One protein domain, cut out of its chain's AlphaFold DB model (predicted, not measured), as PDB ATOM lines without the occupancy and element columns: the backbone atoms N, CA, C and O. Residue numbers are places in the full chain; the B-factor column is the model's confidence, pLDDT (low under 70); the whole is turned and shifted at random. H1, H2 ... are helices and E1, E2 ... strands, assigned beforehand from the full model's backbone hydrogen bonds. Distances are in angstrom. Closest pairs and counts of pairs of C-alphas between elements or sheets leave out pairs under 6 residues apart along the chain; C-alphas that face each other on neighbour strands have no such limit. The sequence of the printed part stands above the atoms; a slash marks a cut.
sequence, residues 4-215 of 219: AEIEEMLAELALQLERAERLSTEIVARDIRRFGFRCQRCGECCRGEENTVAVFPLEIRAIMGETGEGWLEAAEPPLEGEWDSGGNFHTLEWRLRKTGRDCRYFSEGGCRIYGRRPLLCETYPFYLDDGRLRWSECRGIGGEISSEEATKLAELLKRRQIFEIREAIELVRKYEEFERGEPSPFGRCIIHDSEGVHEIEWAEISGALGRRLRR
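What this domain is: This is residues 4 to 215 of the 219 residues of the protein "Flagellin N-methylase" of Methanosaeta sp. PtaB.Bin087 (UniProt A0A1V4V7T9). Two long helices, H1 and H6, lie side by side and run opposite ways along one flank of the model, and on the side of H6 away from H1 is a loop-rich body with short strands and small helices. H2 and the hairpin E3 and E4 pack on the first part of H6, while the last part of H6 reaches a small sheet of three strands, E1, E5 and E6, with H7 at its rim; E2 lies near the middle of the whole, next to the pair H3 and H4. The printed part has 212 residues, with seven named helices and six named strands in the order H1 H2 H3 H4 E1 E2 H5 E3 E4 H6 E5 E6 H7, and the class is mixed, helices and strands. The larger sheet runs E1, E5, E6 and is mixed; E3 and E4 make an antiparallel sheet of two. The whole is compact, with a radius of gyration of the C-alphas of 18.7 A and spans of 56 by 47 by 28 A.

How they stand to each other: H1, residues 4 to 22, touches H6, residues 147 to 174, at a shallow tilt of 17 degrees, opposite ways; their closest C-alphas, those of Ala 20 and Ile 162, are 5.9 A apart. H6 is the hub, touching three helices. H2, residues 25 to 35, touches residues 147 to 158 of H6 at a steep tilt of 61 degrees, opposite ways, closest at the C-alphas of Ala 29 and Thr 151, 4.9 A. H3, residues 57 to 67, touches H4, residues 71 to 74, closest at the C-alphas of Ile 60 and Ala 74, 6.4 A. E1, residues 89 to 92, runs on into E2, residues 94 to 96, at 73 degrees. E2 pairs with no named strand, but its residues 94 to 95 pair with residues 54 to 55 and its residues 95 to 96 with residues 75 to 76, both antiparallel. H3 and E2 are near each other. H5, residues 119 to 123, touches residues 153 to 160 of H6, closest at the C-alphas of Leu 119 and Arg 160, 5.8 A. E3, residues 126 to 129, and E4, residues 132 to 135, form an antiparallel hairpin, with N 127 and O 134 3.0 A apart. The closest C-alphas of E3 and H6, those of Tyr 127 and Leu 157, are 6.4 A apart; those of E4 and H2, Leu 133 and Val 28, are 6.5 A apart. E5, residues 189 to 192, is parallel to E1, with N 190 and O 89 2.7 A apart, and forms an antiparallel hairpin with E6, residues 197 to 200, with N 191 and O 198 2.9 A apart. H6 only grazes this sheet with residues 168 to 174. H7, residues 207 to 213, touches no helix and only grazes the sheet with residues 210 to 213. In H1, H2, H3, H5, H6 and H7 every O i to N i+4 pair is within hydrogen-bond range; H4 is too short for such a pair.

Where its parts are: H1 begins at C-alpha 4, (-3.574, 29.948, -26.894), and is 27.3 A long from first to last C-alpha. H2 measures 15.2 A and H3 15.3 A. H6 is 40.8 A long, from C-alpha 147 at (-37.234, 17.313, -54.641) to C-alpha 174 at (-8.586, 40.166, -36.758). H7, 10.4 A long, ends at C-alpha 213, (-26.467, 51.587, -27.752).

The domain as a whole: The C-alphas farthest apart, those of Ser 147 and Phe 186, are 55.9 A apart. The printed part has no cut. The long links are H2 to H3, H4 to E1, E2 to H5, E4 to H6 and H6 to E5. The mean pLDDT of the printed part is 95.5, and no printed residue is under 70.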
ATOM      1  N   ALA A   4      -3.218  31.364 -26.905       89.69
ATOM      2  CA  ALA A   4      -3.574  29.948 -26.894       89.69
ATOM      3  C   ALA A   4      -5.090  29.745 -27.051       89.69
ATOM      4  O   ALA A   4      -5.503  28.874 -27.807       89.69
ATOM      5  N   GLU A   5      -5.906  30.593 -26.417       91.19
ATOM      6  CA  GLU A   5      -7.371  30.583 -26.574       91.19
ATOM      7  C   GLU A   5      -7.785  30.894 -28.023       91.19
ATOM      8  O   GLU A   5      -8.670  30.239 -28.571       91.19
ATOM      9  N   ILE A   6      -7.110  31.851 -28.675       92.88
ATOM     10  CA  ILE A   6      -7.324  32.155 -30.101       92.88
ATOM     11  C   ILE A   6      -6.968  30.944 -30.972       92.88
ATOM     12  O   ILE A   6      -7.739  30.566 -31.852       92.88
ATOM     13  N   GLU A   7      -5.801  30.334 -30.745       95.19
ATOM     14  CA  GLU A   7      -5.338  29.170 -31.510       95.19
ATOM     15  C   GLU A   7      -6.285  27.966 -31.350       95.19
ATOM     16  O   GLU A   7      -6.590  27.298 -32.339       95.19
ATOM     17  N   GLU A   8      -6.803  27.725 -30.143       96.56
ATOM     18  CA  GLU A   8      -7.792  26.676 -29.865       96.56
ATOM     19  C   GLU A   8      -9.121  26.937 -30.587       96.56
ATOM     20  O   GLU A   8      -9.616  26.061 -31.301       96.56
ATOM     21  N   MET A   9      -9.660  28.156 -30.487       96.62
ATOM     22  CA  MET A   9     -10.911  28.523 -31.157       96.62
ATOM     23  C   MET A   9     -10.793  28.428 -32.685       96.62
ATOM     24  O   MET A   9     -11.692  27.917 -33.354       96.62
ATOM     25  N   LEU A  10      -9.664  28.855 -33.258       97.94
ATOM     26  CA  LEU A  10      -9.404  28.708 -34.693       97.94
ATOM     27  C   LEU A  10      -9.296  27.240 -35.119       97.94
ATOM     28  O   LEU A  10      -9.762  26.889 -36.206       97.94
ATOM     29  N   ALA A  11      -8.699  26.380 -34.291       98.00
ATOM     30  CA  ALA A  11      -8.629  24.948 -34.565       98.00
ATOM     31  C   ALA A  11     -10.022  24.299 -34.546       98.00
ATOM     32  O   ALA A  11     -10.331  23.484 -35.421       98.00
ATOM     33  N   GLU A  12     -10.885  24.690 -33.605       97.62
ATOM     34  CA  GLU A  12     -12.272  24.227 -33.561       97.62
ATOM     35  C   GLU A  12     -13.055  24.676 -34.801       97.62
ATOM     36  O   GLU A  12     -13.657  23.844 -35.485       97.62
ATOM     37  N   LEU A  13     -12.994  25.965 -35.148       97.88
ATOM     38  CA  LEU A  13     -13.654  26.505 -36.339       97.88
ATOM     39  C   LEU A  13     -13.154  25.836 -37.628       97.88
ATOM     40  O   LEU A  13     -13.948  25.546 -38.523       97.88
ATOM     41  N   ALA A  14     -11.858  25.527 -37.726       98.06
ATOM     42  CA  ALA A  14     -11.301  24.803 -38.868       98.06
ATOM     43  C   ALA A  14     -11.882  23.382 -38.994       98.06
ATOM     44  O   ALA A  14     -12.220  22.948 -40.098       98.06
ATOM     45  N   LEU A  15     -12.061  22.672 -37.874       97.31
ATOM     46  CA  LEU A  15     -12.702  21.356 -37.867       97.31
ATOM     47  C   LEU A  15     -14.189  21.447 -38.238       97.31
ATOM     48  O   LEU A  15     -14.697  20.608 -38.984       97.31
ATOM     49  N   GLN A  16     -14.892  22.469 -37.743       96.62
ATOM     50  CA  GLN A  16     -16.280  22.736 -38.124       96.62
ATOM     51  C   GLN A  16     -16.399  23.032 -39.625       96.62
ATOM     52  O   GLN A  16     -17.295  22.498 -40.282       96.62
ATOM     53  N   LEU A  17     -15.469  23.808 -40.191       97.69
ATOM     54  CA  LEU A  17     -15.420  24.100 -41.623       97.69
ATOM     55  C   LEU A  17     -15.220  22.823 -42.449       97.69
ATOM     56  O   LEU A  17     -15.980  22.583 -43.384       97.69
ATOM     57  N   GLU A  18     -14.265  21.968 -42.073       97.38
ATOM     58  CA  GLU A  18     -14.022  20.682 -42.745       97.38
ATOM     59  C   GLU A  18     -15.277  19.790 -42.735       97.38
ATOM     60  O   GLU A  18     -15.631  19.170 -43.745       97.38
ATOM     61  N   ARG A  19     -15.995  19.743 -41.604       96.38
ATOM     62  CA  ARG A  19     -17.270  19.015 -41.491       96.38
ATOM     63  C   ARG A  19     -18.347  19.616 -42.390       96.38
ATOM     64  O   ARG A  19     -19.015  18.867 -43.104       96.38
ATOM     65  N   ALA A  20     -18.498  20.939 -42.388       96.50
ATOM     66  CA  ALA A  20     -19.471  21.641 -43.219       96.50
ATOM     67  C   ALA A  20     -19.189  21.422 -44.716       96.50
ATOM     68  O   ALA A  20     -20.107  21.151 -45.488       96.50
ATOM     69  N   GLU A  21     -17.921  21.439 -45.134       96.81
ATOM     70  CA  GLU A  21     -17.503  21.169 -46.514       96.81
ATOM     71  C   GLU A  21     -17.795  19.723 -46.946       96.81
ATOM     72  O   GLU A  21     -18.186  19.484 -48.094       96.81
ATOM     73  N   ARG A  22     -17.710  18.758 -46.022       96.81
ATOM     74  CA  ARG A  22     -18.041  17.341 -46.260       96.81
ATOM     75  C   ARG A  22     -19.521  16.992 -46.104       96.81
ATOM     76  O   ARG A  22     -19.903  15.862 -46.403       96.81
ATOM     77  N   LEU A  23     -20.356  17.931 -45.666       96.62
ATOM     78  CA  LEU A  23     -21.785  17.700 -45.486       96.62
ATOM     79  C   LEU A  23     -22.438  17.234 -46.797       96.62
ATOM     80  O   LEU A  23     -22.294  17.888 -47.835       96.62
ATOM     81  N   SER A  24     -23.182  16.128 -46.745       97.12
ATOM     82  CA  SER A  24     -23.986  15.651 -47.877       97.12
ATOM     83  C   SER A  24     -25.285  16.445 -47.957       97.12
ATOM     84  O   SER A  24     -26.157  16.339 -47.089       97.12
ATOM     85  N   THR A  25     -25.430  17.227 -49.024       97.75
ATOM     86  CA  THR A  25     -26.660  17.976 -49.305       97.75
ATOM     87  C   THR A  25     -27.812  17.036 -49.643       97.75
ATOM     88  O   THR A  25     -28.958  17.377 -49.385       97.75
ATOM     89  N   GLU A  26     -27.542  15.824 -50.129       97.88
ATOM     90  CA  GLU A  26     -28.553  14.801 -50.406       97.88
ATOM     91  C   GLU A  26     -29.238  14.317 -49.122       97.88
ATOM     92  O   GLU A  26     -30.464  14.176 -49.087       97.88
ATOM     93  N   ILE A  27     -28.465  14.095 -48.052       96.81
ATOM     94  CA  ILE A  27     -29.006  13.715 -46.739       96.81
ATOM     95  C   ILE A  27     -29.860  14.854 -46.175       96.81
ATOM     96  O   ILE A  27     -30.994  14.615 -45.756       96.81
ATOM     97  N   VAL A  28     -29.353  16.088 -46.225       98.06
ATOM     98  CA  VAL A  28     -30.086  17.271 -45.749       98.06
ATOM     99  C   VAL A  28     -31.369  17.482 -46.559       98.06
ATOM    100  O   VAL A  28     -32.433  17.686 -45.981       98.06
ATOM    101  N   ALA A  29     -31.312  17.357 -47.887       98.50
ATOM    102  CA  ALA A  29     -32.473  17.486 -48.764       98.50
ATOM    103  C   ALA A  29     -33.533  16.423 -48.463       98.50
ATOM    104  O   ALA A  29     -34.725  16.730 -48.428       98.50
ATOM    105  N   ARG A  30     -33.123  15.175 -48.200       97.94
ATOM    106  CA  ARG A  30     -34.041  14.110 -47.773       97.94
ATOM    107  C   ARG A  30     -34.761  14.487 -46.480       97.94
ATOM    108  O   ARG A  30     -35.971  14.279 -46.387       97.94
ATOM    109  N   ASP A  31     -34.043  15.043 -45.512       97.69
ATOM    110  CA  ASP A  31     -34.630  15.458 -44.240       97.69
ATOM    111  C   ASP A  31     -35.587  16.646 -44.435       97.69
ATOM    112  O   ASP A  31     -36.721  16.589 -43.963       97.69
ATOM    113  N   ILE A  32     -35.217  17.653 -45.234       98.25
ATOM    114  CA  ILE A  32     -36.109  18.766 -45.608       98.25
ATOM    115  C   ILE A  32     -37.402  18.241 -46.241       98.25
ATOM    116  O   ILE A  32     -38.491  18.646 -45.843       98.25
ATOM    117  N   ARG A  33     -37.309  17.313 -47.204       97.81
ATOM    118  CA  ARG A  33     -38.491  16.711 -47.849       97.81
ATOM    119  C   ARG A  33     -39.372  15.963 -46.861       97.81
ATOM    120  O   ARG A  33     -40.589  15.975 -47.009       97.81
ATOM    121  N   ARG A  34     -38.760  15.290 -45.885       96.94
ATOM    122  CA  ARG A  34     -39.478  14.556 -44.843       96.94
ATOM    123  C   ARG A  34     -40.267  15.499 -43.936       96.94
ATOM    124  O   ARG A  34     -41.388  15.159 -43.575       96.94
ATOM    125  N   PHE A  35     -39.688  16.635 -43.550       95.44
ATOM    126  CA  PHE A  35     -40.371  17.613 -42.694       95.44
ATOM    127  C   PHE A  35     -41.367  18.482 -43.467       95.44
ATOM    128  O   PHE A  35     -42.390  18.870 -42.909       95.44
ATOM    129  N   GLY A  36     -41.091  18.751 -44.744       97.19
ATOM    130  CA  GLY A  36     -41.907  19.604 -45.595       97.19
ATOM    131  C   GLY A  36     -41.739  21.087 -45.264       97.19
ATOM    132  O   GLY A  36     -41.610  21.487 -44.105       97.19
ATOM    133  N   PHE A  37     -41.749  21.926 -46.297       98.19
ATOM    134  CA  PHE A  37     -41.736  23.369 -46.127       98.19
ATOM    135  C   PHE A  37     -42.290  24.101 -47.343       98.19
ATOM    136  O   PHE A  37     -41.849  23.886 -48.466       98.19
ATOM    137  N   ARG A  38     -43.188  25.057 -47.103       96.81
ATOM    138  CA  ARG A  38     -43.607  26.030 -48.111       96.81
ATOM    139  C   ARG A  38     -43.689  27.412 -47.477       96.81
ATOM    140  O   ARG A  38     -44.557  27.668 -46.642       96.81
ATOM    141  N   CYS A  39     -42.804  28.323 -47.882       93.50
ATOM    142  CA  CYS A  39     -42.874  29.714 -47.438       93.50
ATOM    143  C   CYS A  39     -44.217  30.331 -47.862       93.50
ATOM    144  O   CYS A  39     -44.513  30.426 -49.051       93.50
ATOM    145  N   GLN A  40     -45.011  30.793 -46.893       92.94
ATOM    146  CA  GLN A  40     -46.315  31.419 -47.150       92.94
ATOM    147  C   GLN A  40     -46.214  32.925 -47.433       92.94
ATOM    148  O   GLN A  40     -47.232  33.581 -47.618       92.94
ATOM    149  N   ARG A  41     -44.994  33.487 -47.430       91.31
ATOM    150  CA  ARG A  41     -44.737  34.934 -47.549       91.31
ATOM    151  C   ARG A  41     -45.556  35.775 -46.553       91.31
ATOM    152  O   ARG A  41     -45.927  36.901 -46.854       91.31
ATOM    153  N   CYS A  42     -45.807  35.237 -45.356       93.00
ATOM    154  CA  CYS A  42     -46.633  35.872 -44.324       93.00
ATOM    155  C   CYS A  42     -45.976  37.093 -43.658       93.00
ATOM    156  O   CYS A  42     -46.669  37.910 -43.062       93.00
ATOM    157  N   GLY A  43     -44.646  37.213 -43.725       93.38
ATOM    158  CA  GLY A  43     -43.905  38.309 -43.096       93.38
ATOM    159  C   GLY A  43     -43.698  38.168 -41.587       93.38
ATOM    160  O   GLY A  43     -43.083  39.049 -41.002       93.38
ATOM    161  N   GLU A  44     -44.146  37.078 -40.955       94.75
ATOM    162  CA  GLU A  44     -43.994  36.857 -39.504       94.75
ATOM    163  C   GLU A  44     -42.519  36.922 -39.066       94.75
ATOM    164  O   GLU A  44     -42.196  37.647 -38.133       94.75
ATOM    165  N   CYS A  45     -41.605  36.286 -39.810       95.25
ATOM    166  CA  CYS A  45     -40.162  36.348 -39.539       95.25
ATOM    167  C   CYS A  45     -39.527  37.726 -39.799       95.25
ATOM    168  O   CYS A  45     -38.393  37.967 -39.403       95.25
ATOM    169  N   CYS A  46     -40.231  38.634 -40.482       96.19
ATOM    170  CA  CYS A  46     -39.760  39.993 -40.739       96.19
ATOM    171  C   CYS A  46     -40.255  41.001 -39.696       96.19
ATOM    172  O   CYS A  46     -39.878  42.169 -39.776       96.19
ATOM    173  N   ARG A  47     -41.120  40.594 -38.763       95.00
ATOM    174  CA  ARG A  47     -41.754  41.484 -37.785       95.00
ATOM    175  C   ARG A  47     -41.339  41.142 -36.363       95.00
ATOM    176  O   ARG A  47     -41.067  39.985 -36.073       95.00
ATOM    177  N   GLY A  48     -41.384  42.120 -35.467       92.81
ATOM    178  CA  GLY A  48     -41.137  41.922 -34.037       92.81
ATOM    179  C   GLY A  48     -39.682  42.133 -33.617       92.81
ATOM    180  O   GLY A  48     -38.751  41.904 -34.386       92.81
ATOM    181  N   GLU A  49     -39.504  42.584 -32.374       88.44
ATOM    182  CA  GLU A  49     -38.226  43.073 -31.836       88.44
ATOM    183  C   GLU A  49     -37.119  42.011 -31.912       88.44
ATOM    184  O   GLU A  49     -36.068  42.276 -32.492       88.44
ATOM    185  N   GLU A  50     -37.420  40.794 -31.457       89.81
ATOM    186  CA  GLU A  50     -36.473  39.670 -31.355       89.81
ATOM    187  C   GLU A  50     -36.062  39.076 -32.710       89.81
ATOM    188  O   GLU A  50     -35.034  38.408 -32.818       89.81
ATOM    189  N   ASN A  51     -36.833  39.337 -33.772       93.69
ATOM    190  CA  ASN A  51     -36.523  38.864 -35.119       93.69
ATOM    191  C   ASN A  51     -35.430  39.748 -35.731       93.69
ATOM    192  O   ASN A  51     -35.692  40.679 -36.504       93.69
ATOM    193  N   THR A  52     -34.196  39.491 -35.310       94.75
ATOM    194  CA  THR A  52     -32.973  40.119 -35.814       94.75
ATOM    195  C   THR A  52     -32.278  39.181 -36.798       94.75
ATOM    196  O   THR A  52     -32.393  37.959 -36.718       94.75
ATOM    197  N   VAL A  53     -31.582  39.755 -37.779       97.69
ATOM    198  CA  VAL A  53     -30.904  38.993 -38.832       97.69
ATOM    199  C   VAL A  53     -29.441  39.387 -38.827       97.69
ATOM    200  O   VAL A  53     -29.138  40.545 -39.099       97.69
ATOM    201  N   ALA A  54     -28.554  38.443 -38.511       97.38
ATOM    202  CA  ALA A  54     -27.125  38.608 -38.760       97.38
ATOM    203  C   ALA A  54     -26.895  38.833 -40.257       97.38
ATOM    204  O   ALA A  54     -27.494  38.130 -41.078       97.38
ATOM    205  N   VAL A  55     -26.061  39.810 -40.592       98.44
ATOM    206  CA  VAL A  55     -25.628  40.075 -41.964       98.44
ATOM    207  C   VAL A  55     -24.139  40.337 -41.978       98.44
ATOM    208  O   VAL A  55     -23.613  40.987 -41.081       98.44
ATOM    209  N   PHE A  56     -23.484  39.856 -43.022       98.56
ATOM    210  CA  PHE A  56     -22.046  40.006 -43.196       98.56
ATOM    211  C   PHE A  56     -21.715  41.029 -44.291       98.56
ATOM    212  O   PHE A  56     -22.567  41.308 -45.148       98.56
ATOM    213  N   PRO A  57     -20.482  41.565 -44.337       98.56
ATOM    214  CA  PRO A  57     -20.069  42.597 -45.290       98.56
ATOM    215  C   PRO A  57     -20.472  42.359 -46.750       98.56
ATOM    216  O   PRO A  57     -20.961  43.262 -47.437       98.56
ATOM    217  N   LEU A  58     -20.321  41.125 -47.242       98.12
ATOM    218  CA  LEU A  58     -20.700  40.773 -48.612       98.12
ATOM    219  C   LEU A  58     -22.212  40.898 -48.857       98.12
ATOM    220  O   LEU A  58     -22.630  41.343 -49.927       98.12
ATOM    221  N   GLU A  59     -23.029  40.521 -47.876       98.56
ATOM    222  CA  GLU A  59     -24.489  40.601 -47.958       98.56
ATOM    223  C   GLU A  59     -24.963  42.051 -47.873       98.56
ATOM    224  O   GLU A  59     -25.827  42.457 -48.650       98.56
ATOM    225  N   ILE A  60     -24.343  42.859 -47.005       98.69
ATOM    226  CA  ILE A  60     -24.634  44.293 -46.894       98.69
ATOM    227  C   ILE A  60     -24.360  44.979 -48.234       98.69
ATOM    228  O   ILE A  60     -25.238  45.656 -48.771       98.69
ATOM    229  N   ARG A  61     -23.198  44.723 -48.852       98.50
ATOM    230  CA  ARG A  61     -22.872  45.267 -50.182       98.50
ATOM    231  C   ARG A  61     -23.835  44.804 -51.274       98.50
ATOM    232  O   ARG A  61     -24.159  45.592 -52.162       98.50
ATOM    233  N   ALA A  62     -24.317  43.562 -51.226       98.25
ATOM    234  CA  ALA A  62     -25.318  43.078 -52.178       98.25
ATOM    235  C   ALA A  62     -26.651  43.837 -52.046       98.25
ATOM    236  O   ALA A  62     -27.272  44.171 -53.055       98.25
ATOM    237  N   ILE A  63     -27.063  44.149 -50.816       98.50
ATOM    238  CA  ILE A  63     -28.268  44.938 -50.539       98.50
ATOM    239  C   ILE A  63     -28.084  46.394 -50.978       98.50
ATOM    240  O   ILE A  63     -28.967  46.944 -51.636       98.50
ATOM    241  N   MET A  64     -26.932  47.004 -50.689       98.38
ATOM    242  CA  MET A  64     -26.599  48.354 -51.160       98.38
ATOM    243  C   MET A  64     -26.643  48.436 -52.691       98.38
ATOM    244  O   MET A  64     -27.218  49.368 -53.241       98.38
ATOM    245  N   GLY A  65     -26.098  47.437 -53.393       98.00
ATOM    246  CA  GLY A  65     -26.126  47.387 -54.857       98.00
ATOM    247  C   GLY A  65     -27.537  47.297 -55.455       98.00
ATOM    248  O   GLY A  65     -27.772  47.819 -56.540       98.00
ATOM    249  N   GLU A  66     -28.477  46.663 -54.753       97.06
ATOM    250  CA  GLU A  66     -29.881  46.539 -55.175       97.06
ATOM    251  C   GLU A  66     -30.705  47.794 -54.863       97.06
ATOM    252  O   GLU A  66     -31.623  48.144 -55.602       97.06
ATOM    253  N   THR A  67     -30.405  48.460 -53.749       97.25
ATOM    254  CA  THR A  67     -31.260  49.513 -53.177       97.25
ATOM    255  C   THR A  67     -30.719  50.924 -53.384       97.25
ATOM    256  O   THR A  67     -31.492  51.878 -53.341       97.25
ATOM    257  N   GLY A  68     -29.412  51.067 -53.604       97.62
ATOM    258  CA  GLY A  68     -28.707  52.349 -53.602       97.62
ATOM    259  C   GLY A  68     -28.528  52.966 -52.209       97.62
ATOM    260  O   GLY A  68     -28.065  54.100 -52.120       97.62
ATOM    261  N   GLU A  69     -28.902  52.258 -51.138       96.88
ATOM    262  CA  GLU A  69     -28.772  52.725 -49.754       96.88
ATOM    263  C   GLU A  69     -27.311  52.680 -49.266       96.88
ATOM    264  O   GLU A  69     -26.491  51.894 -49.751       96.88
ATOM    265  N   GLY A  70     -26.983  53.520 -48.280       97.69
ATOM    266  CA  GLY A  70     -25.701  53.460 -47.576       97.69
ATOM    267  C   GLY A  70     -25.608  52.283 -46.596       97.69
ATOM    268  O   GLY A  70     -26.612  51.692 -46.198       97.69
ATOM    269  N   TRP A  71     -24.394  51.971 -46.132       98.06
ATOM    270  CA  TRP A  71     -24.144  50.845 -45.218       98.06
ATOM    271  C   TRP A  71     -25.006  50.893 -43.949       98.06
ATOM    272  O   TRP A  71     -25.696  49.929 -43.634       98.06
ATOM    273  N   LEU A  72     -25.040  52.039 -43.258       96.94
ATOM    274  CA  LEU A  72     -25.824  52.221 -42.027       96.94
ATOM    275  C   LEU A  72     -27.330  52.379 -42.268       96.94
ATOM    276  O   LEU A  72     -28.113  52.378 -41.318       96.94
ATOM    277  N   GLU A  73     -27.764  52.513 -43.518       96.38
ATOM    278  CA  GLU A  73     -29.176  52.389 -43.872       96.38
ATOM    279  C   GLU A  73     -29.559  50.923 -44.090       96.38
ATOM    280  O   GLU A  73     -30.692  50.542 -43.790       96.38
ATOM    281  N   ALA A  74     -28.609  50.101 -44.545       97.81
ATOM    282  CA  ALA A  74     -28.822  48.686 -44.787       97.81
ATOM    283  C   ALA A  74     -28.614  47.796 -43.558       97.81
ATOM    284  O   ALA A  74     -29.330  46.801 -43.397       97.81
ATOM    285  N   ALA A  75     -27.695  48.179 -42.676       97.94
ATOM    286  CA  ALA A  75     -27.329  47.455 -41.472       97.94
ATOM    287  C   ALA A  75     -27.255  48.369 -40.235       97.94
ATOM    288  O   ALA A  75     -27.195  49.596 -40.326       97.94
ATOM    289  N   GLU A  76     -27.288  47.759 -39.058       97.25
ATOM    290  CA  GLU A  76     -27.116  48.400 -37.759       97.25
ATOM    291  C   GLU A  76     -26.197  47.575 -36.848       97.25
ATOM    292  O   GLU A  76     -26.164  46.347 -36.976       97.25
ATOM    293  N   PRO A  77     -25.464  48.220 -35.922       97.00
ATOM    294  CA  PRO A  77     -24.724  47.507 -34.885       97.00
ATOM    295  C   PRO A  77     -25.683  46.741 -33.957       97.00
ATOM    296  O   PRO A  77     -26.744  47.285 -33.611       97.00
ATOM    297  N   PRO A  78     -25.337  45.517 -33.523       94.75
ATOM    298  CA  PRO A  78     -26.052  44.831 -32.453       94.75
ATOM    299  C   PRO A  78     -26.032  45.623 -31.141       94.75
ATOM    300  O   PRO A  78     -25.167  46.467 -30.908       94.75
ATOM    301  N   LEU A  79     -27.004  45.344 -30.271       92.00
ATOM    302  CA  LEU A  79     -27.108  45.994 -28.959       92.00
ATOM    303  C   LEU A  79     -26.254  45.298 -27.899       92.00
ATOM    304  O   LEU A  79     -25.994  45.871 -26.843       92.00
ATOM    305  N   GLU A  80     -25.852  44.063 -28.169       92.38
ATOM    306  CA  GLU A  80     -24.960  43.277 -27.338       92.38
ATOM    307  C   GLU A  80     -23.519  43.742 -27.552       92.38
ATOM    308  O   GLU A  80     -23.039  43.801 -28.685       92.38
ATOM    309  N   GLY A  81     -22.822  44.077 -26.472       94.00
ATOM    310  CA  GLY A  81     -21.453  44.562 -26.547       94.00
ATOM    311  C   GLY A  81     -20.877  44.928 -25.188       94.00
ATOM    312  O   GLY A  81     -21.537  44.792 -24.154       94.00
ATOM    313  N   GLU A  82     -19.637  45.396 -25.202       95.00
ATOM    314  CA  GLU A  82     -18.863  45.759 -24.015       95.00
ATOM    315  C   GLU A  82     -18.250  47.153 -24.182       95.00
ATOM    316  O   GLU A  82     -18.068  47.629 -25.298       95.00
ATOM    317  N   TRP A  83     -17.940  47.821 -23.072       95.44
ATOM    318  CA  TRP A  83     -17.269  49.121 -23.093       95.44
ATOM    319  C   TRP A  83     -15.771  48.959 -22.868       95.44
ATOM    320  O   TRP A  83     -15.371  48.166 -22.013       95.44
ATOM    321  N   ASP A  84     -14.954  49.722 -23.595       96.19
ATOM    322  CA  ASP A  84     -13.511  49.812 -23.357       96.19
ATOM    323  C   ASP A  84     -13.147  50.929 -22.350       96.19
ATOM    324  O   ASP A  84     -13.994  51.728 -21.936       96.19
ATOM    325  N   SER A  85     -11.878  51.003 -21.936       95.62
ATOM    326  CA  SER A  85     -11.368  52.029 -21.011       95.62
ATOM    327  C   SER A  85     -11.306  53.444 -21.610       95.62
ATOM    328  O   SER A  85     -11.210  54.420 -20.864       95.62
ATOM    329  N   GLY A  86     -11.442  53.577 -22.935       95.50
ATOM    330  CA  GLY A  86     -11.665  54.844 -23.640       95.50
ATOM    331  C   GLY A  86     -13.138  55.278 -23.683       95.50
ATOM    332  O   GLY A  86     -13.446  56.398 -24.101       95.50
ATOM    333  N   GLY A  87     -14.046  54.415 -23.224       94.62
ATOM    334  CA  GLY A  87     -15.489  54.593 -23.251       94.62
ATOM    335  C   GLY A  87     -16.120  54.412 -24.628       94.62
ATOM    336  O   GLY A  87     -17.199  54.960 -24.869       94.62
ATOM    337  N   ASN A  88     -15.472  53.656 -25.515       96.50
ATOM    338  CA  ASN A  88     -16.036  53.150 -26.760       96.50
ATOM    339  C   ASN A  88     -16.895  51.908 -26.500       96.50
ATOM    340  O   ASN A  88     -16.576  51.091 -25.639       96.50
ATOM    341  N   PHE A  89     -17.972  51.750 -27.263       96.69
ATOM    342  CA  PHE A  89     -18.818  50.560 -27.250       96.69
ATOM    343  C   PHE A  89     -18.362  49.589 -28.334       96.69
ATOM    344  O   PHE A  89     -18.383  49.949 -29.506       96.69
ATOM    345  N   HIS A  90     -17.990  48.372 -27.961       97.19
ATOM    346  CA  HIS A  90     -17.519  47.320 -28.854       97.19
ATOM    347  C   HIS A  90     -18.606  46.263 -29.048       97.19
ATOM    348  O   HIS A  90     -19.133  45.726 -28.075       97.19
ATOM    349  N   THR A  91     -18.917  45.933 -30.298       97.12
ATOM    350  CA  THR A  91     -19.849  44.859 -30.672       97.12
ATOM    351  C   THR A  91     -19.307  44.051 -31.851       97.12
ATOM    352  O   THR A  91     -18.338  44.456 -32.495       97.12
ATOM    353  N   LEU A  92     -19.904  42.889 -32.115       97.25
ATOM    354  CA  LEU A  92     -19.460  41.950 -33.144       97.25
ATOM    355  C   LEU A  92     -20.485  41.858 -34.270       97.25
ATOM    356  O   LEU A  92     -21.672  41.673 -34.007       97.25
ATOM    357  N   GLU A  93     -20.008  41.862 -35.510       97.88
ATOM    358  CA  GLU A  93     -20.814  41.708 -36.720       97.88
ATOM    359  C   GLU A  93     -21.930  42.760 -36.854       97.88
ATOM    360  O   GLU A  93     -22.031  43.737 -36.107       97.88
ATOM    361  N   TRP A  94     -22.796  42.569 -37.849       98.56
ATOM    362  CA  TRP A  94     -23.878  43.492 -38.164       98.56
ATOM    363  C   TRP A  94     -25.247  42.823 -38.091       98.56
ATOM    364  O   TRP A  94     -25.414  41.613 -38.286       98.56
ATOM    365  N   ARG A  95     -26.275  43.640 -37.854       98.06
ATOM    366  CA  ARG A  95     -27.680  43.254 -37.993       98.06
ATOM    367  C   ARG A  95     -28.309  43.955 -39.185       98.06
ATOM    368  O   ARG A  95     -28.022  45.114 -39.458       98.06
ATOM    369  N   LEU A  96     -29.204  43.270 -39.892       97.94
ATOM    370  CA  LEU A  96     -30.022  43.895 -40.928       97.94
ATOM    371  C   LEU A  96     -30.860  45.018 -40.307       97.94
ATOM    372  O   LEU A  96     -31.506  44.807 -39.278       97.94
ATOM    373  N   ARG A  97     -30.889  46.188 -40.953       96.88
ATOM    374  CA  ARG A  97     -31.549  47.380 -40.409       96.88
ATOM    375  C   ARG A  97     -33.025  47.142 -40.088       96.88
ATOM    376  O   ARG A  97     -33.774  46.569 -40.892       96.88
ATOM    377  N   LYS A  98     -33.472  47.695 -38.959       95.38
ATOM    378  CA  LYS A  98     -34.885  47.712 -38.562       95.38
ATOM    379  C   LYS A  98     -35.488  49.114 -38.652       95.38
ATOM    380  O   LYS A  98     -34.815  50.135 -38.503       95.38
ATOM    381  N   THR A  99     -36.798  49.158 -38.886       92.44
ATOM    382  CA  THR A  99     -37.615  50.371 -38.762       92.44
ATOM    383  C   THR A  99     -38.633  50.140 -37.653       92.44
ATOM    384  O   THR A  99     -39.629  49.437 -37.829       92.44
ATOM    385  N   GLY A 100     -38.375  50.716 -36.478       91.25
ATOM    386  CA  GLY A 100     -39.121  50.359 -35.274       91.25
ATOM    387  C   GLY A 100     -38.794  48.922 -34.870       91.25
ATOM    388  O   GLY A 100     -37.633  48.610 -34.641       91.25
ATOM    389  N   ARG A 101     -39.813  48.060 -34.801       92.31
ATOM    390  CA  ARG A 101     -39.659  46.650 -34.401       92.31
ATOM    391  C   ARG A 101     -39.475  45.694 -35.576       92.31
ATOM    392  O   ARG A 101     -39.116  44.546 -35.359       92.31
ATOM    393  N   ASP A 102     -39.726  46.139 -36.802       95.69
ATOM    394  CA  ASP A 102     -39.808  45.265 -37.975       95.69
ATOM    395  C   ASP A 102     -38.597  45.477 -38.897       95.69
ATOM    396  O   ASP A 102     -37.930  46.513 -38.863       95.69
ATOM    397  N   CYS A 103     -38.310  44.489 -39.743       97.19
ATOM    398  CA  CYS A 103     -37.289  44.572 -40.781       97.19
ATOM    399  C   CYS A 103     -37.575  45.750 -41.722       97.19
ATOM    400  O   CYS A 103     -38.672  45.863 -42.274       97.19
ATOM    401  N   ARG A 104     -36.564  46.591 -41.975       96.50
ATOM    402  CA  ARG A 104     -36.678  47.776 -42.843       96.50
ATOM    403  C   ARG A 104     -37.179  47.443 -44.251       96.50
ATOM    404  O   ARG A 104     -37.848  48.256 -44.893       96.50
ATOM    405  N   TYR A 105     -36.843  46.260 -44.754       97.12
ATOM    406  CA  TYR A 105     -37.157  45.844 -46.120       97.12
ATOM    407  C   TYR A 105     -38.513  45.173 -46.276       97.12
ATOM    408  O   TYR A 105     -38.907  44.850 -47.398       97.12
ATOM    409  N   PHE A 106     -39.232  44.949 -45.183       95.56
ATOM    410  CA  PHE A 106     -40.569  44.396 -45.250       95.56
ATOM    411  C   PHE A 106     -41.604  45.483 -45.572       95.56
ATOM    412  O   PHE A 106     -41.496  46.633 -45.154       95.56
ATOM    413  N   SER A 107     -42.612  45.103 -46.348       93.12
ATOM    414  CA  SER A 107     -43.811  45.885 -46.638       93.12
ATOM    415  C   SER A 107     -45.009  44.938 -46.664       93.12
ATOM    416  O   SER A 107     -44.819  43.728 -46.757       93.12
ATOM    417  N   GLU A 108     -46.239  45.451 -46.669       89.44
ATOM    418  CA  GLU A 108     -47.431  44.595 -46.816       89.44
ATOM    419  C   GLU A 108     -47.424  43.778 -48.129       89.44
ATOM    420  O   GLU A 108     -48.045  42.724 -48.208       89.44
ATOM    421  N   GLY A 109     -46.664  44.215 -49.145       88.94
ATOM    422  CA  GLY A 109     -46.420  43.462 -50.383       88.94
ATOM    423  C   GLY A 109     -45.324  42.387 -50.284       88.94
ATOM    424  O   GLY A 109     -45.028  41.722 -51.275       88.94
ATOM    425  N   GLY A 110     -44.706  42.213 -49.113       92.25
ATOM    426  CA  GLY A 110     -43.597  41.297 -48.859       92.25
ATOM    427  C   GLY A 110     -42.233  41.988 -48.756       92.25
ATOM    428  O   GLY A 110     -42.118  43.209 -48.617       92.25
ATOM    429  N   CYS A 111     -41.174  41.176 -48.789       94.50
ATOM    430  CA  CYS A 111     -39.790  41.645 -48.715       94.50
ATOM    431  C   CYS A 111     -39.377  42.333 -50.027       94.50
ATOM    432  O   CYS A 111     -39.353  41.696 -51.079       94.50
ATOM    433  N   ARG A 112     -38.998  43.613 -49.953       95.31
ATOM    434  CA  ARG A 112     -38.583  44.430 -51.107       95.31
ATOM    435  C   ARG A 112     -37.249  43.995 -51.718       95.31
ATOM    436  O   ARG A 112     -37.007  44.280 -52.879       95.31
ATOM    437  N   ILE A 113     -36.426  43.269 -50.961       96.00
ATOM    438  CA  ILE A 113     -35.134  42.721 -51.403       96.00
ATOM    439  C   ILE A 113     -35.186  41.194 -51.551       96.00
ATOM    440  O   ILE A 113     -34.194  40.520 -51.309       96.00
ATOM    441  N   TYR A 114     -36.337  40.603 -51.905       91.44
ATOM    442  CA  TYR A 114     -36.527  39.140 -51.864       91.44
ATOM    443  C   TYR A 114     -35.450  38.336 -52.625       91.44
ATOM    444  O   TYR A 114     -35.069  37.256 -52.171       91.44
ATOM    445  N   GLY A 115     -34.958  38.860 -53.754       91.56
ATOM    446  CA  GLY A 115     -33.890  38.251 -54.564       91.56
ATOM    447  C   GLY A 115     -32.461  38.526 -54.077       91.56
ATOM    448  O   GLY A 115     -31.515  37.979 -54.635       91.56
ATOM    449  N   ARG A 116     -32.304  39.369 -53.053       95.88
ATOM    450  CA  ARG A 116     -31.038  39.771 -52.416       95.88
ATOM    451  C   ARG A 116     -31.109  39.619 -50.899       95.88
ATOM    452  O   ARG A 116     -30.508  40.386 -50.153       95.88
ATOM    453  N   ARG A 117     -31.925  38.672 -50.433       96.62
ATOM    454  CA  ARG A 117     -32.069  38.401 -49.004       96.62
ATOM    455  C   ARG A 117     -30.736  37.880 -48.458       96.62
ATOM    456  O   ARG A 117     -30.060  37.146 -49.167       96.62
ATOM    457  N   PRO A 118     -30.390  38.196 -47.202       98.12
ATOM    458  CA  PRO A 118     -29.305  37.503 -46.522       98.12
ATOM    459  C   PRO A 118     -29.532  35.988 -46.512       98.12
ATOM    460  O   PRO A 118     -30.681  35.533 -46.474       98.12
ATOM    461  N   LEU A 119     -28.461  35.202 -46.457       97.88
ATOM    462  CA  LEU A 119     -28.487  33.743 -46.395       97.88
ATOM    463  C   LEU A 119     -29.349  33.249 -45.231       97.88
ATOM    464  O   LEU A 119     -30.080  32.269 -45.385       97.88
ATOM    465  N   LEU A 120     -29.340  33.950 -44.093       97.75
ATOM    466  CA  LEU A 120     -30.212  33.643 -42.957       97.75
ATOM    467  C   LEU A 120     -31.701  33.738 -43.332       97.75
ATOM    468  O   LEU A 120     -32.485  32.848 -43.011       97.75
ATOM    469  N   CYS A 121     -32.085  34.763 -44.092       97.62
ATOM    470  CA  CYS A 121     -33.447  34.947 -44.599       97.62
ATOM    471  C   CYS A 121     -33.802  33.997 -45.755       97.62
ATOM    472  O   CYS A 121     -34.977  33.666 -45.934       97.62
ATOM    473  N   GLU A 122     -32.830  33.596 -46.579       96.94
ATOM    474  CA  GLU A 122     -33.034  32.624 -47.661       96.94
ATOM    475  C   GLU A 122     -33.238  31.203 -47.134       96.94
ATOM    476  O   GLU A 122     -34.033  30.450 -47.699       96.94
ATOM    477  N   THR A 123     -32.545  30.854 -46.050       97.69
ATOM    478  CA  THR A 123     -32.564  29.507 -45.465       97.69
ATOM    479  C   THR A 123     -33.628  29.325 -44.382       97.69
ATOM    480  O   THR A 123     -33.982  28.186 -44.076       97.69
ATOM    481  N   TYR A 124     -34.198  30.414 -43.850       97.31
ATOM    482  CA  TYR A 124     -35.282  30.366 -42.865       97.31
ATOM    483  C   TYR A 124     -36.467  29.503 -43.349       97.31
ATOM    484  O   TYR A 124     -36.956  29.698 -44.467       97.31
ATOM    485  N   PRO A 125     -37.002  28.598 -42.510       97.56
ATOM    486  CA  PRO A 125     -36.749  28.462 -41.072       97.56
ATOM    487  C   PRO A 125     -35.615  27.508 -40.716       97.56
ATOM    488  O   PRO A 125     -35.381  27.281 -39.533       97.56
ATOM    489  N   PHE A 126     -34.956  26.903 -41.698       98.38
ATOM    490  CA  PHE A 126     -33.975  25.866 -41.442       98.38
ATOM    491  C   PHE A 126     -32.600  26.442 -41.120       98.38
ATOM    492  O   PHE A 126     -32.196  27.501 -41.602       98.38
ATOM    493  N   TYR A 127     -31.860  25.692 -40.318       97.12
ATOM    494  CA  TYR A 127     -30.447  25.911 -40.048       97.12
ATOM    495  C   TYR A 127     -29.772  24.567 -39.763       97.12
ATOM    496  O   TYR A 127     -30.440  23.541 -39.590       97.12
ATOM    497  N   LEU A 128     -28.441  24.567 -39.766       96.44
ATOM    498  CA  LEU A 128     -27.636  23.386 -39.491       96.44
ATOM    499  C   LEU A 128     -26.952  23.537 -38.137       96.44
ATOM    500  O   LEU A 128     -26.298  24.540 -37.877       96.44
ATOM    501  N   ASP A 129     -27.098  22.519 -37.303       91.44
ATOM    502  CA  ASP A 129     -26.484  22.403 -35.981       91.44
ATOM    503  C   ASP A 129     -25.598  21.150 -35.986       91.44
ATOM    504  O   ASP A 129     -26.113  20.034 -36.093       91.44
ATOM    505  N   ASP A 130     -24.273  21.337 -36.026       82.75
ATOM    506  CA  ASP A 130     -23.266  20.279 -36.264       82.75
ATOM    507  C   ASP A 130     -23.645  19.346 -37.440       82.75
ATOM    508  O   ASP A 130     -23.648  18.116 -37.357       82.75
ATOM    509  N   GLY A 131     -24.075  19.958 -38.552       84.06
ATOM    510  CA  GLY A 131     -24.470  19.264 -39.784       84.06
ATOM    511  C   GLY A 131     -25.855  18.606 -39.738       84.06
ATOM    512  O   GLY A 131     -26.260  17.957 -40.702       84.06
ATOM    513  N   ARG A 132     -26.611  18.772 -38.647       91.56
ATOM    514  CA  ARG A 132     -27.979  18.257 -38.510       91.56
ATOM    515  C   ARG A 132     -28.995  19.340 -38.823       91.56
ATOM    516  O   ARG A 132     -28.901  20.455 -38.317       91.56
ATOM    517  N   LEU A 133     -30.008  18.987 -39.608       97.25
ATOM    518  CA  LEU A 133     -31.107  19.890 -39.922       97.25
ATOM    519  C   LEU A 133     -31.936  20.197 -38.668       97.25
ATOM    520  O   LEU A 133     -32.448  19.294 -37.995       97.25
ATOM    521  N   ARG A 134     -32.100  21.486 -38.391       97.56
ATOM    522  CA  ARG A 134     -32.992  22.056 -37.380       97.56
ATOM    523  C   ARG A 134     -33.875  23.112 -38.029       97.56
ATOM    524  O   ARG A 134     -33.613  23.530 -39.155       97.56
ATOM    525  N   TRP A 135     -34.923  23.537 -37.331       97.44
ATOM    526  CA  TRP A 135     -35.770  24.627 -37.796       97.44
ATOM    527  C   TRP A 135     -36.305  25.472 -36.646       97.44
ATOM    528  O   TRP A 135     -36.561  24.972 -35.551       97.44
ATOM    529  N   SER A 136     -36.487  26.757 -36.926       95.88
ATOM    530  CA  SER A 136     -37.163  27.719 -36.058       95.88
ATOM    531  C   SER A 136     -38.680  27.679 -36.256       95.88
ATOM    532  O   SER A 136     -39.196  27.055 -37.189       95.88
ATOM    533  N   GLU A 137     -39.416  28.372 -35.387       95.06
ATOM    534  CA  GLU A 137     -40.870  28.477 -35.487       95.06
ATOM    535  C   GLU A 137     -41.297  29.083 -36.831       95.06
ATOM    536  O   GLU A 137     -40.966  30.215 -37.181       95.06
ATOM    537  N   CYS A 138     -42.044  28.325 -37.628       97.12
ATOM    538  CA  CYS A 138     -42.586  28.825 -38.879       97.12
ATOM    539  C   CYS A 138     -43.812  28.023 -39.288       97.12
ATOM    540  O   CYS A 138     -43.750  26.807 -39.461       97.12
ATOM    541  N   ARG A 139     -44.911  28.724 -39.571       96.38
ATOM    542  CA  ARG A 139     -46.150  28.122 -40.088       96.38
ATOM    543  C   ARG A 139     -46.019  27.449 -41.458       96.38
ATOM    544  O   ARG A 139     -46.953  26.797 -41.910       96.38
ATOM    545  N   GLY A 140     -44.903  27.664 -42.155       97.00
ATOM    546  CA  GLY A 140     -44.610  27.020 -43.435       97.00
ATOM    547  C   GLY A 140     -44.126  25.575 -43.306       97.00
ATOM    548  O   GLY A 140     -44.106  24.869 -44.315       97.00
ATOM    549  N   ILE A 141     -43.722  25.135 -42.108       98.00
ATOM    550  CA  ILE A 141     -43.306  23.749 -41.839       98.00
ATOM    551  C   ILE A 141     -44.476  22.786 -42.078       98.00
ATOM    552  O   ILE A 141     -45.624  23.108 -41.781       98.00
ATOM    553  N   GLY A 142     -44.188  21.613 -42.647       97.31
ATOM    554  CA  GLY A 142     -45.204  20.643 -43.069       97.31
ATOM    555  C   GLY A 142     -45.837  20.959 -44.428       97.31
ATOM    556  O   GLY A 142     -46.664  20.191 -44.914       97.31
ATOM    557  N   GLY A 143     -45.454  22.074 -45.058       97.31
ATOM    558  CA  GLY A 143     -45.868  22.406 -46.416       97.31
ATOM    559  C   GLY A 143     -45.239  21.495 -47.474       97.31
ATOM    560  O   GLY A 143     -44.221  20.843 -47.259       97.31
ATOM    561  N   GLU A 144     -45.834  21.480 -48.660       96.88
ATOM    562  CA  GLU A 144     -45.288  20.747 -49.802       96.88
ATOM    563  C   GLU A 144     -43.989  21.377 -50.322       96.88
ATOM    564  O   GLU A 144     -43.941  22.582 -50.576       96.88
ATOM    565  N   ILE A 145     -42.983  20.536 -50.568       97.88
ATOM    566  CA  ILE A 145     -41.725  20.917 -51.211       97.88
ATOM    567  C   ILE A 145     -41.327  19.870 -52.252       97.88
ATOM    568  O   ILE A 145     -41.386  18.661 -51.998       97.88
ATOM    569  N   SER A 146     -40.928  20.323 -53.439       97.88
ATOM    570  CA  SER A 146     -40.425  19.422 -54.475       97.88
ATOM    571  C   SER A 146     -39.033  18.881 -54.126       97.88
ATOM    572  O   SER A 146     -38.322  19.415 -53.274       97.88
ATOM    573  N   SER A 147     -38.605  17.814 -54.811       97.56
ATOM    574  CA  SER A 147     -37.234  17.313 -54.641       97.56
ATOM    575  C   SER A 147     -36.189  18.354 -55.020       97.56
ATOM    576  O   SER A 147     -35.170  18.459 -54.352       97.56
ATOM    577  N   GLU A 148     -36.446  19.098 -56.093       98.19
ATOM    578  CA  GLU A 148     -35.526  20.102 -56.613       98.19
ATOM    579  C   GLU A 148     -35.381  21.278 -55.640       98.19
ATOM    580  O   GLU A 148     -34.267  21.692 -55.334       98.19
ATOM    581  N   GLU A 149     -36.493  21.788 -55.101       97.88
ATOM    582  CA  GLU A 149     -36.470  22.871 -54.112       97.88
ATOM    583  C   GLU A 149     -35.790  22.445 -52.810       97.88
ATOM    584  O   GLU A 149     -35.025  23.222 -52.241       97.88
ATOM    585  N   ALA A 150     -36.014  21.210 -52.354       98.44
ATOM    586  CA  ALA A 150     -35.342  20.694 -51.168       98.44
ATOM    587  C   ALA A 150     -33.825  20.561 -51.370       98.44
ATOM    588  O   ALA A 150     -33.065  20.888 -50.460       98.44
ATOM    589  N   THR A 151     -33.376  20.134 -52.556       98.56
ATOM    590  CA  THR A 151     -31.948  20.103 -52.905       98.56
ATOM    591  C   THR A 151     -31.351  21.507 -52.924       98.56
ATOM    592  O   THR A 151     -30.342  21.735 -52.263       98.56
ATOM    593  N   LYS A 152     -32.008  22.472 -53.581       98.25
ATOM    594  CA  LYS A 152     -31.556  23.876 -53.595       98.25
ATOM    595  C   LYS A 152     -31.454  24.453 -52.183       98.25
ATOM    596  O   LYS A 152     -30.480  25.122 -51.852       98.25
ATOM    597  N   LEU A 153     -32.436  24.175 -51.325       98.19
ATOM    598  CA  LEU A 153     -32.426  24.638 -49.940       98.19
ATOM    599  C   LEU A 153     -31.319  23.969 -49.112       98.19
ATOM    600  O   LEU A 153     -30.669  24.640 -48.315       98.19
ATOM    601  N   ALA A 154     -31.048  22.679 -49.326       98.50
ATOM    602  CA  ALA A 154     -29.926  21.985 -48.694       98.50
ATOM    603  C   ALA A 154     -28.564  22.563 -49.114       98.50
ATOM    604  O   ALA A 154     -27.684  22.749 -48.275       98.50
ATOM    605  N   GLU A 155     -28.395  22.885 -50.398       98.50
ATOM    606  CA  GLU A 155     -27.197  23.555 -50.916       98.50
ATOM    607  C   GLU A 155     -27.024  24.951 -50.312       98.50
ATOM    608  O   GLU A 155     -25.920  25.305 -49.894       98.50
ATOM    609  N   LEU A 156     -28.110  25.724 -50.195       98.25
ATOM    610  CA  LEU A 156     -28.094  27.035 -49.543       98.25
ATOM    611  C   LEU A 156     -27.753  26.936 -48.054       98.25
ATOM    612  O   LEU A 156     -26.961  27.737 -47.569       98.25
ATOM    613  N   LEU A 157     -28.287  25.945 -47.336       98.44
ATOM    614  CA  LEU A 157     -27.953  25.698 -45.930       98.44
ATOM    615  C   LEU A 157     -26.472  25.367 -45.750       98.44
ATOM    616  O   LEU A 157     -25.813  25.959 -44.897       98.44
ATOM    617  N   LYS A 158     -25.929  24.471 -46.583       98.31
ATOM    618  CA  LYS A 158     -24.496  24.147 -46.576       98.31
ATOM    619  C   LYS A 158     -23.649  25.382 -46.887       98.31
ATOM    620  O   LYS A 158     -22.682  25.659 -46.182       98.31
ATOM    621  N   ARG A 159     -24.025  26.144 -47.920       98.06
ATOM    622  CA  ARG A 159     -23.349  27.392 -48.293       98.06
ATOM    623  C   ARG A 159     -23.357  28.391 -47.141       98.06
ATOM    624  O   ARG A 159     -22.313  28.966 -46.858       98.06
ATOM    625  N   ARG A 160     -24.506  28.583 -46.492       97.94
ATOM    626  CA  ARG A 160     -24.658  29.462 -45.330       97.94
ATOM    627  C   ARG A 160     -23.741  29.040 -44.193       97.94
ATOM    628  O   ARG A 160     -22.991  29.875 -43.716       97.94
ATOM    629  N   GLN A 161     -23.749  27.762 -43.819       97.19
ATOM    630  CA  GLN A 161     -22.908  27.263 -42.733       97.19
ATOM    631  C   GLN A 161     -21.414  27.478 -43.020       97.19
ATOM    632  O   GLN A 161     -20.686  27.973 -42.168       97.19
ATOM    633  N   ILE A 162     -20.954  27.161 -44.236       97.88
ATOM    634  CA  ILE A 162     -19.561  27.404 -44.651       97.88
ATOM    635  C   ILE A 162     -19.225  28.898 -44.612       97.88
ATOM    636  O   ILE A 162     -18.134  29.268 -44.186       97.88
ATOM    637  N   PHE A 163     -20.139  29.744 -45.087       98.25
ATOM    638  CA  PHE A 163     -19.950  31.188 -45.110       98.25
ATOM    639  C   PHE A 163     -19.838  31.754 -43.689       98.25
ATOM    640  O   PHE A 163     -18.820  32.351 -43.378       98.25
ATOM    641  N   GLU A 164     -20.796  31.458 -42.808       97.69
ATOM    642  CA  GLU A 164     -20.788  31.895 -41.402       97.69
ATOM    643  C   GLU A 164     -19.515  31.451 -40.659       97.69
ATOM    644  O   GLU A 164     -18.918  32.247 -39.939       97.69
ATOM    645  N   ILE A 165     -19.041  30.214 -40.871       97.94
ATOM    646  CA  ILE A 165     -17.795  29.733 -40.245       97.94
ATOM    647  C   ILE A 165     -16.573  30.496 -40.774       97.94
ATOM    648  O   ILE A 165     -15.663  30.805 -40.009       97.94
ATOM    649  N   ARG A 166     -16.523  30.808 -42.075       98.50
ATOM    650  CA  ARG A 166     -15.413  31.584 -42.654       98.50
ATOM    651  C   ARG A 166     -15.388  33.014 -42.128       98.50
ATOM    652  O   ARG A 166     -14.310  33.490 -41.789       98.50
ATOM    653  N   GLU A 167     -16.548  33.652 -42.019       98.62
ATOM    654  CA  GLU A 167     -16.667  34.983 -41.418       98.62
ATOM    655  C   GLU A 167     -16.186  34.958 -39.960       98.62
ATOM    656  O   GLU A 167     -15.347  35.772 -39.587       98.62
ATOM    657  N   ALA A 168     -16.588  33.946 -39.180       98.12
ATOM    658  CA  ALA A 168     -16.122  33.764 -37.806       98.12
ATOM    659  C   ALA A 168     -14.600  33.541 -37.707       98.12
ATOM    660  O   ALA A 168     -13.951  34.115 -36.836       98.12
ATOM    661  N   ILE A 169     -14.003  32.739 -38.599       98.50
ATOM    662  CA  ILE A 169     -12.541  32.547 -38.647       98.50
ATOM    663  C   ILE A 169     -11.829  33.880 -38.893       98.50
ATOM    664  O   ILE A 169     -10.837  34.176 -38.224       98.50
ATOM    665  N   GLU A 170     -12.303  34.672 -39.854       98.38
ATOM    666  CA  GLU A 170     -11.688  35.959 -40.183       98.38
ATOM    667  C   GLU A 170     -11.892  36.998 -39.078       98.38
ATOM    668  O   GLU A 170     -10.941  37.707 -38.750       98.38
ATOM    669  N   LEU A 171     -13.065  37.021 -38.439       97.88
ATOM    670  CA  LEU A 171     -13.314  37.829 -37.249       97.88
ATOM    671  C   LEU A 171     -12.301  37.484 -36.154       97.88
ATOM    672  O   LEU A 171     -11.583  38.358 -35.682       97.88
ATOM    673  N   VAL A 172     -12.179  36.204 -35.790       97.38
ATOM    674  CA  VAL A 172     -11.258  35.756 -34.731       97.38
ATOM    675  C   VAL A 172      -9.805  36.105 -35.050       97.38
ATOM    676  O   VAL A 172      -9.051  36.477 -34.154       97.38
ATOM    677  N   ARG A 173      -9.392  36.005 -36.317       96.12
ATOM    678  CA  ARG A 173      -8.030  36.366 -36.748       96.12
ATOM    679  C   ARG A 173      -7.720  37.849 -36.589       96.12
ATOM    680  O   ARG A 173      -6.556  38.189 -36.396       96.12
ATOM    681  N   LYS A 174      -8.726  38.705 -36.753       95.69
ATOM    682  CA  LYS A 174      -8.586  40.166 -36.758       95.69
ATOM    683  C   LYS A 174      -8.966  40.811 -35.432       95.69
ATOM    684  O   LYS A 174      -8.640  41.972 -35.227       95.69
ATOM    685  N   TYR A 175      -9.664  40.082 -34.569       94.62
ATOM    686  CA  TYR A 175     -10.133  40.591 -33.295       94.62
ATOM    687  C   TYR A 175      -8.960  40.883 -32.357       94.62
ATOM    688  O   TYR A 175      -8.120  40.020 -32.086       94.62
ATOM    689  N   GLU A 176      -8.941  42.103 -31.829       91.25
ATOM    690  CA  GLU A 176      -7.972  42.556 -30.840       91.25
ATOM    691  C   GLU A 176      -8.680  42.821 -29.510       91.25
ATOM    692  O   GLU A 176      -9.705  43.502 -29.441       91.25
ATOM    693  N   GLU A 177      -8.122  42.265 -28.437       91.62
ATOM    694  CA  GLU A 177      -8.625  42.484 -27.084       91.62
ATOM    695  C   GLU A 177      -8.420  43.927 -26.640       91.62
ATOM    696  O   GLU A 177      -7.407  44.559 -26.942       91.62
ATOM    697  N   PHE A 178      -9.358  44.411 -25.836       94.00
ATOM    698  CA  PHE A 178      -9.329  45.745 -25.261       94.00
ATOM    699  C   PHE A 178      -9.549  45.674 -23.751       94.00
ATOM    700  O   PHE A 178     -10.141  44.737 -23.212       94.00
ATOM    701  N   GLU A 179      -9.045  46.679 -23.048       95.50
ATOM    702  CA  GLU A 179      -9.285  46.815 -21.619       95.50
ATOM    703  C   GLU A 179     -10.722  47.285 -21.394       95.50
ATOM    704  O   GLU A 179     -11.124  48.312 -21.935       95.50
ATOM    705  N   ARG A 180     -11.495  46.539 -20.599       95.38
ATOM    706  CA  ARG A 180     -12.880  46.899 -20.275       95.38
ATOM    707  C   ARG A 180     -12.943  48.168 -19.425       95.38
ATOM    708  O   ARG A 180     -12.126  48.357 -18.524       95.38
ATOM    709  N   GLY A 181     -13.960  48.988 -19.664       94.31
ATOM    710  CA  GLY A 181     -14.176  50.243 -18.954       94.31
ATOM    711  C   GLY A 181     -15.637  50.671 -18.885       94.31
ATOM    712  O   GLY A 181     -16.546  49.845 -18.912       94.31
ATOM    713  N   GLU A 182     -15.843  51.978 -18.749       92.00
ATOM    714  CA  GLU A 182     -17.145  52.612 -18.526       92.00
ATOM    715  C   GLU A 182     -17.538  53.483 -19.730       92.00
ATOM    716  O   GLU A 182     -16.665  54.069 -20.374       92.00
ATOM    717  N   PRO A 183     -18.839  53.644 -20.025       91.12
ATOM    718  CA  PRO A 183     -19.303  54.439 -21.156       91.12
ATOM    719  C   PRO A 183     -18.867  55.906 -21.100       91.12
ATOM    720  O   PRO A 183     -18.967  56.570 -20.066       91.12
ATOM    721  N   SER A 184     -18.497  56.454 -22.262       88.44
ATOM    722  CA  SER A 184     -18.168  57.872 -22.437       88.44
ATOM    723  C   SER A 184     -19.056  58.529 -23.499       88.44
ATOM    724  O   SER A 184     -19.261  57.960 -24.575       88.44
ATOM    725  N   PRO A 185     -19.542  59.769 -23.282       84.44
ATOM    726  CA  PRO A 185     -20.249  60.518 -24.321       84.44
ATOM    727  C   PRO A 185     -19.345  60.896 -25.507       84.44
ATOM    728  O   PRO A 185     -19.865  61.272 -26.556       84.44
ATOM    729  N   PHE A 186     -18.021  60.810 -25.337       88.44
ATOM    730  CA  PHE A 186     -17.013  61.084 -26.365       88.44
ATOM    731  C   PHE A 186     -16.453  59.817 -27.019       88.44
ATOM    732  O   PHE A 186     -15.606  59.933 -27.900       88.44
ATOM    733  N   GLY A 187     -16.881  58.632 -26.573       92.00
ATOM    734  CA  GLY A 187     -16.483  57.381 -27.206       92.00
ATOM    735  C   GLY A 187     -17.142  57.192 -28.570       92.00
ATOM    736  O   GLY A 187     -17.902  58.040 -29.040       92.00
ATOM    737  N   ARG A 188     -16.890  56.040 -29.180       95.88
ATOM    738  CA  ARG A 188     -17.422  55.632 -30.485       95.88
ATOM    739  C   ARG A 188     -18.157  54.303 -30.393       95.88
ATOM    740  O   ARG A 188     -18.079  53.611 -29.381       95.88
ATOM    741  N   CYS A 189     -18.868  53.948 -31.457       96.94
ATOM    742  CA  CYS A 189     -19.331  52.580 -31.667       96.94
ATOM    743  C   CYS A 189     -18.306  51.857 -32.544       96.94
ATOM    744  O   CYS A 189     -18.039  52.296 -33.660       96.94
ATOM    745  N   ILE A 190     -17.749  50.767 -32.037       97.75
ATOM    746  CA  ILE A 190     -16.714  49.955 -32.665       97.75
ATOM    747  C   ILE A 190     -17.337  48.609 -33.021       97.75
ATOM    748  O   ILE A 190     -17.799  47.880 -32.142       97.75
ATOM    749  N   ILE A 191     -17.386  48.290 -34.309       98.12
ATOM    750  CA  ILE A 191     -17.908  47.016 -34.800       98.12
ATOM    751  C   ILE A 191     -16.721  46.191 -35.275       98.12
ATOM    752  O   ILE A 191     -15.918  46.676 -36.070       98.12
ATOM    753  N   HIS A 192     -16.619  44.959 -34.792       98.19
ATOM    754  CA  HIS A 192     -15.629  43.985 -35.246       98.19
ATOM    755  C   HIS A 192     -16.329  42.972 -36.140       98.19
ATOM    756  O   HIS A 192     -17.242  42.286 -35.683       98.19
ATOM    757  N   ASP A 193     -15.919  42.868 -37.398       98.25
ATOM    758  CA  ASP A 193     -16.408  41.846 -38.326       98.25
ATOM    759  C   ASP A 193     -15.250  41.122 -39.028       98.25
ATOM    760  O   ASP A 193     -14.066  41.340 -38.743       98.25
ATOM    761  N   SER A 194     -15.592  40.246 -39.967       98.06
ATOM    762  CA  SER A 194     -14.629  39.524 -40.800       98.06
ATOM    763  C   SER A 194     -13.714  40.425 -41.641       98.06
ATOM    764  O   SER A 194     -12.671  39.969 -42.116       98.06
ATOM    765  N   GLU A 195     -14.048  41.702 -41.851       98.06
ATOM    766  CA  GLU A 195     -13.239  42.674 -42.589       98.06
ATOM    767  C   GLU A 195     -12.322  43.487 -41.674       98.06
ATOM    768  O   GLU A 195     -11.219  43.831 -42.112       98.06
ATOM    769  N   GLY A 196     -12.683  43.652 -40.402       97.38
ATOM    770  CA  GLY A 196     -11.851  44.233 -39.354       97.38
ATOM    771  C   GLY A 196     -12.646  45.152 -38.431       97.38
ATOM    772  O   GLY A 196     -13.822  44.918 -38.158       97.38
ATOM    773  N   VAL A 197     -11.977  46.195 -37.937       97.94
ATOM    774  CA  VAL A 197     -12.566  47.192 -37.038       97.94
ATOM    775  C   VAL A 197     -13.216  48.320 -37.836       97.94
ATOM    776  O   VAL A 197     -12.581  48.925 -38.701       97.94
ATOM    777  N   HIS A 198     -14.458  48.651 -37.485       97.75
ATOM    778  CA  HIS A 198     -15.204  49.789 -38.019       97.75
ATOM    779  C   HIS A 198     -15.540  50.755 -36.894       97.75
ATOM    780  O   HIS A 198     -16.318  50.430 -35.998       97.75
ATOM    781  N   GLU A 199     -14.969  51.954 -36.950       97.38
ATOM    782  CA  GLU A 199     -15.241  53.010 -35.981       97.38
ATOM    783  C   GLU A 199     -16.322  53.952 -36.506       97.38
ATOM    784  O   GLU A 199     -16.179  54.530 -37.583       97.38
ATOM    785  N   ILE A 200     -17.392  54.123 -35.735       96.69
ATOM    786  CA  ILE A 200     -18.535  54.950 -36.118       96.69
ATOM    787  C   ILE A 200     -18.781  56.014 -35.062       96.69
ATOM    788  O   ILE A 200     -18.909  55.725 -33.865       96.69
ATOM    789  N   GLU A 201     -18.921  57.254 -35.519       95.31
ATOM    790  CA  GLU A 201     -19.274  58.358 -34.645       95.31
ATOM    791  C   GLU A 201     -20.726  58.224 -34.175       95.31
ATOM    792  O   GLU A 201     -21.655  57.927 -34.934       95.31
ATOM    793  N   TRP A 202     -20.980  58.545 -32.907       92.75
ATOM    794  CA  TRP A 202     -22.333  58.513 -32.343       92.75
ATOM    795  C   TRP A 202     -23.346  59.403 -33.079       92.75
ATOM    796  O   TRP A 202     -24.557  59.199 -32.943       92.75
ATOM    797  N   ALA A 203     -22.870  60.414 -33.809       92.00
ATOM    798  CA  ALA A 203     -23.699  61.282 -34.639       92.00
ATOM    799  C   ALA A 203     -24.268  60.551 -35.869       92.00
ATOM    800  O   ALA A 203     -25.372  60.873 -36.310       92.00
ATOM    801  N   GLU A 204     -23.554  59.548 -36.384       93.00
ATOM    802  CA  GLU A 204     -23.970  58.733 -37.528       93.00
ATOM    803  C   GLU A 204     -25.009  57.682 -37.105       93.00
ATOM    804  O   GLU A 204     -25.957  57.390 -37.838       93.00
ATOM    805  N   ILE A 205     -24.918  57.190 -35.864       89.88
ATOM    806  CA  ILE A 205     -25.906  56.286 -35.261       89.88
ATOM    807  C   ILE A 205     -26.932  57.102 -34.465       89.88
ATOM    808  O   ILE A 205     -26.981  57.112 -33.233       89.88
ATOM    809  N   SER A 206     -27.775  57.833 -35.188       78.25
ATOM    810  CA  SER A 206     -28.756  58.732 -34.580       78.25
ATOM    811  C   SER A 206     -30.053  58.027 -34.136       78.25
ATOM    812  O   SER A 206     -30.294  56.838 -34.363       78.25
ATOM    813  N   GLY A 207     -30.927  58.773 -33.454       86.44
ATOM    814  CA  GLY A 207     -32.278  58.315 -33.129       86.44
ATOM    815  C   GLY A 207     -32.357  57.306 -31.977       86.44
ATOM    816  O   GLY A 207     -31.635  57.402 -30.983       86.44
ATOM    817  N   ALA A 208     -33.330  56.392 -32.056       86.19
ATOM    818  CA  ALA A 208     -33.616  55.436 -30.984       86.19
ATOM    819  C   ALA A 208     -32.492  54.410 -30.797       86.19
ATOM    820  O   ALA A 208     -32.152  54.106 -29.657       86.19
ATOM    821  N   LEU A 209     -31.891  53.946 -31.895       87.50
ATOM    822  CA  LEU A 209     -30.789  52.988 -31.885       87.50
ATOM    823  C   LEU A 209     -29.581  53.534 -31.114       87.50
ATOM    824  O   LEU A 209     -29.186  52.939 -30.120       87.50
ATOM    825  N   GLY A 210     -29.079  54.723 -31.462       87.88
ATOM    826  CA  GLY A 210     -27.946  55.320 -30.743       87.88
ATOM    827  C   GLY A 210     -28.222  55.595 -29.264       87.88
ATOM    828  O   GLY A 210     -27.329  55.518 -28.427       87.88
ATOM    829  N   ARG A 211     -29.475  55.905 -28.894       88.25
ATOM    830  CA  ARG A 211     -29.856  56.031 -27.475       88.25
ATOM    831  C   ARG A 211     -29.848  54.695 -26.736       88.25
ATOM    832  O   ARG A 211     -29.557  54.706 -25.546       88.25
ATOM    833  N   ARG A 212     -30.207  53.595 -27.404       87.81
ATOM    834  CA  ARG A 212     -30.147  52.242 -26.834       87.81
ATOM    835  C   ARG A 212     -28.699  51.787 -26.699       87.81
ATOM    836  O   ARG A 212     -28.331  51.405 -25.603       87.81
ATOM    837  N   LEU A 213     -27.887  51.957 -27.745       86.69
ATOM    838  CA  LEU A 213     -26.467  51.587 -27.752       86.69
ATOM    839  C   LEU A 213     -25.653  52.296 -26.660       86.69
ATOM    840  O   LEU A 213     -24.856  51.692 -25.960       86.69
ATOM    841  N   ARG A 214     -25.911  53.586 -26.423       84.88
ATOM    842  CA  ARG A 214     -25.254  54.327 -25.327       84.88
ATOM    843  C   ARG A 214     -25.710  53.924 -23.919       84.88
ATOM    844  O   ARG A 214     -25.226  54.480 -22.942       84.88
ATOM    845  N   ARG A 215     -26.704  53.040 -23.813       82.81
ATOM    846  CA  ARG A 215     -27.244  52.513 -22.550       82.81
ATOM    847  C   ARG A 215     -27.073  51.002 -22.425       82.81
ATOM    848  O   ARG A 215     -27.350  50.480 -21.352       82.81
TER     849      ARG A 215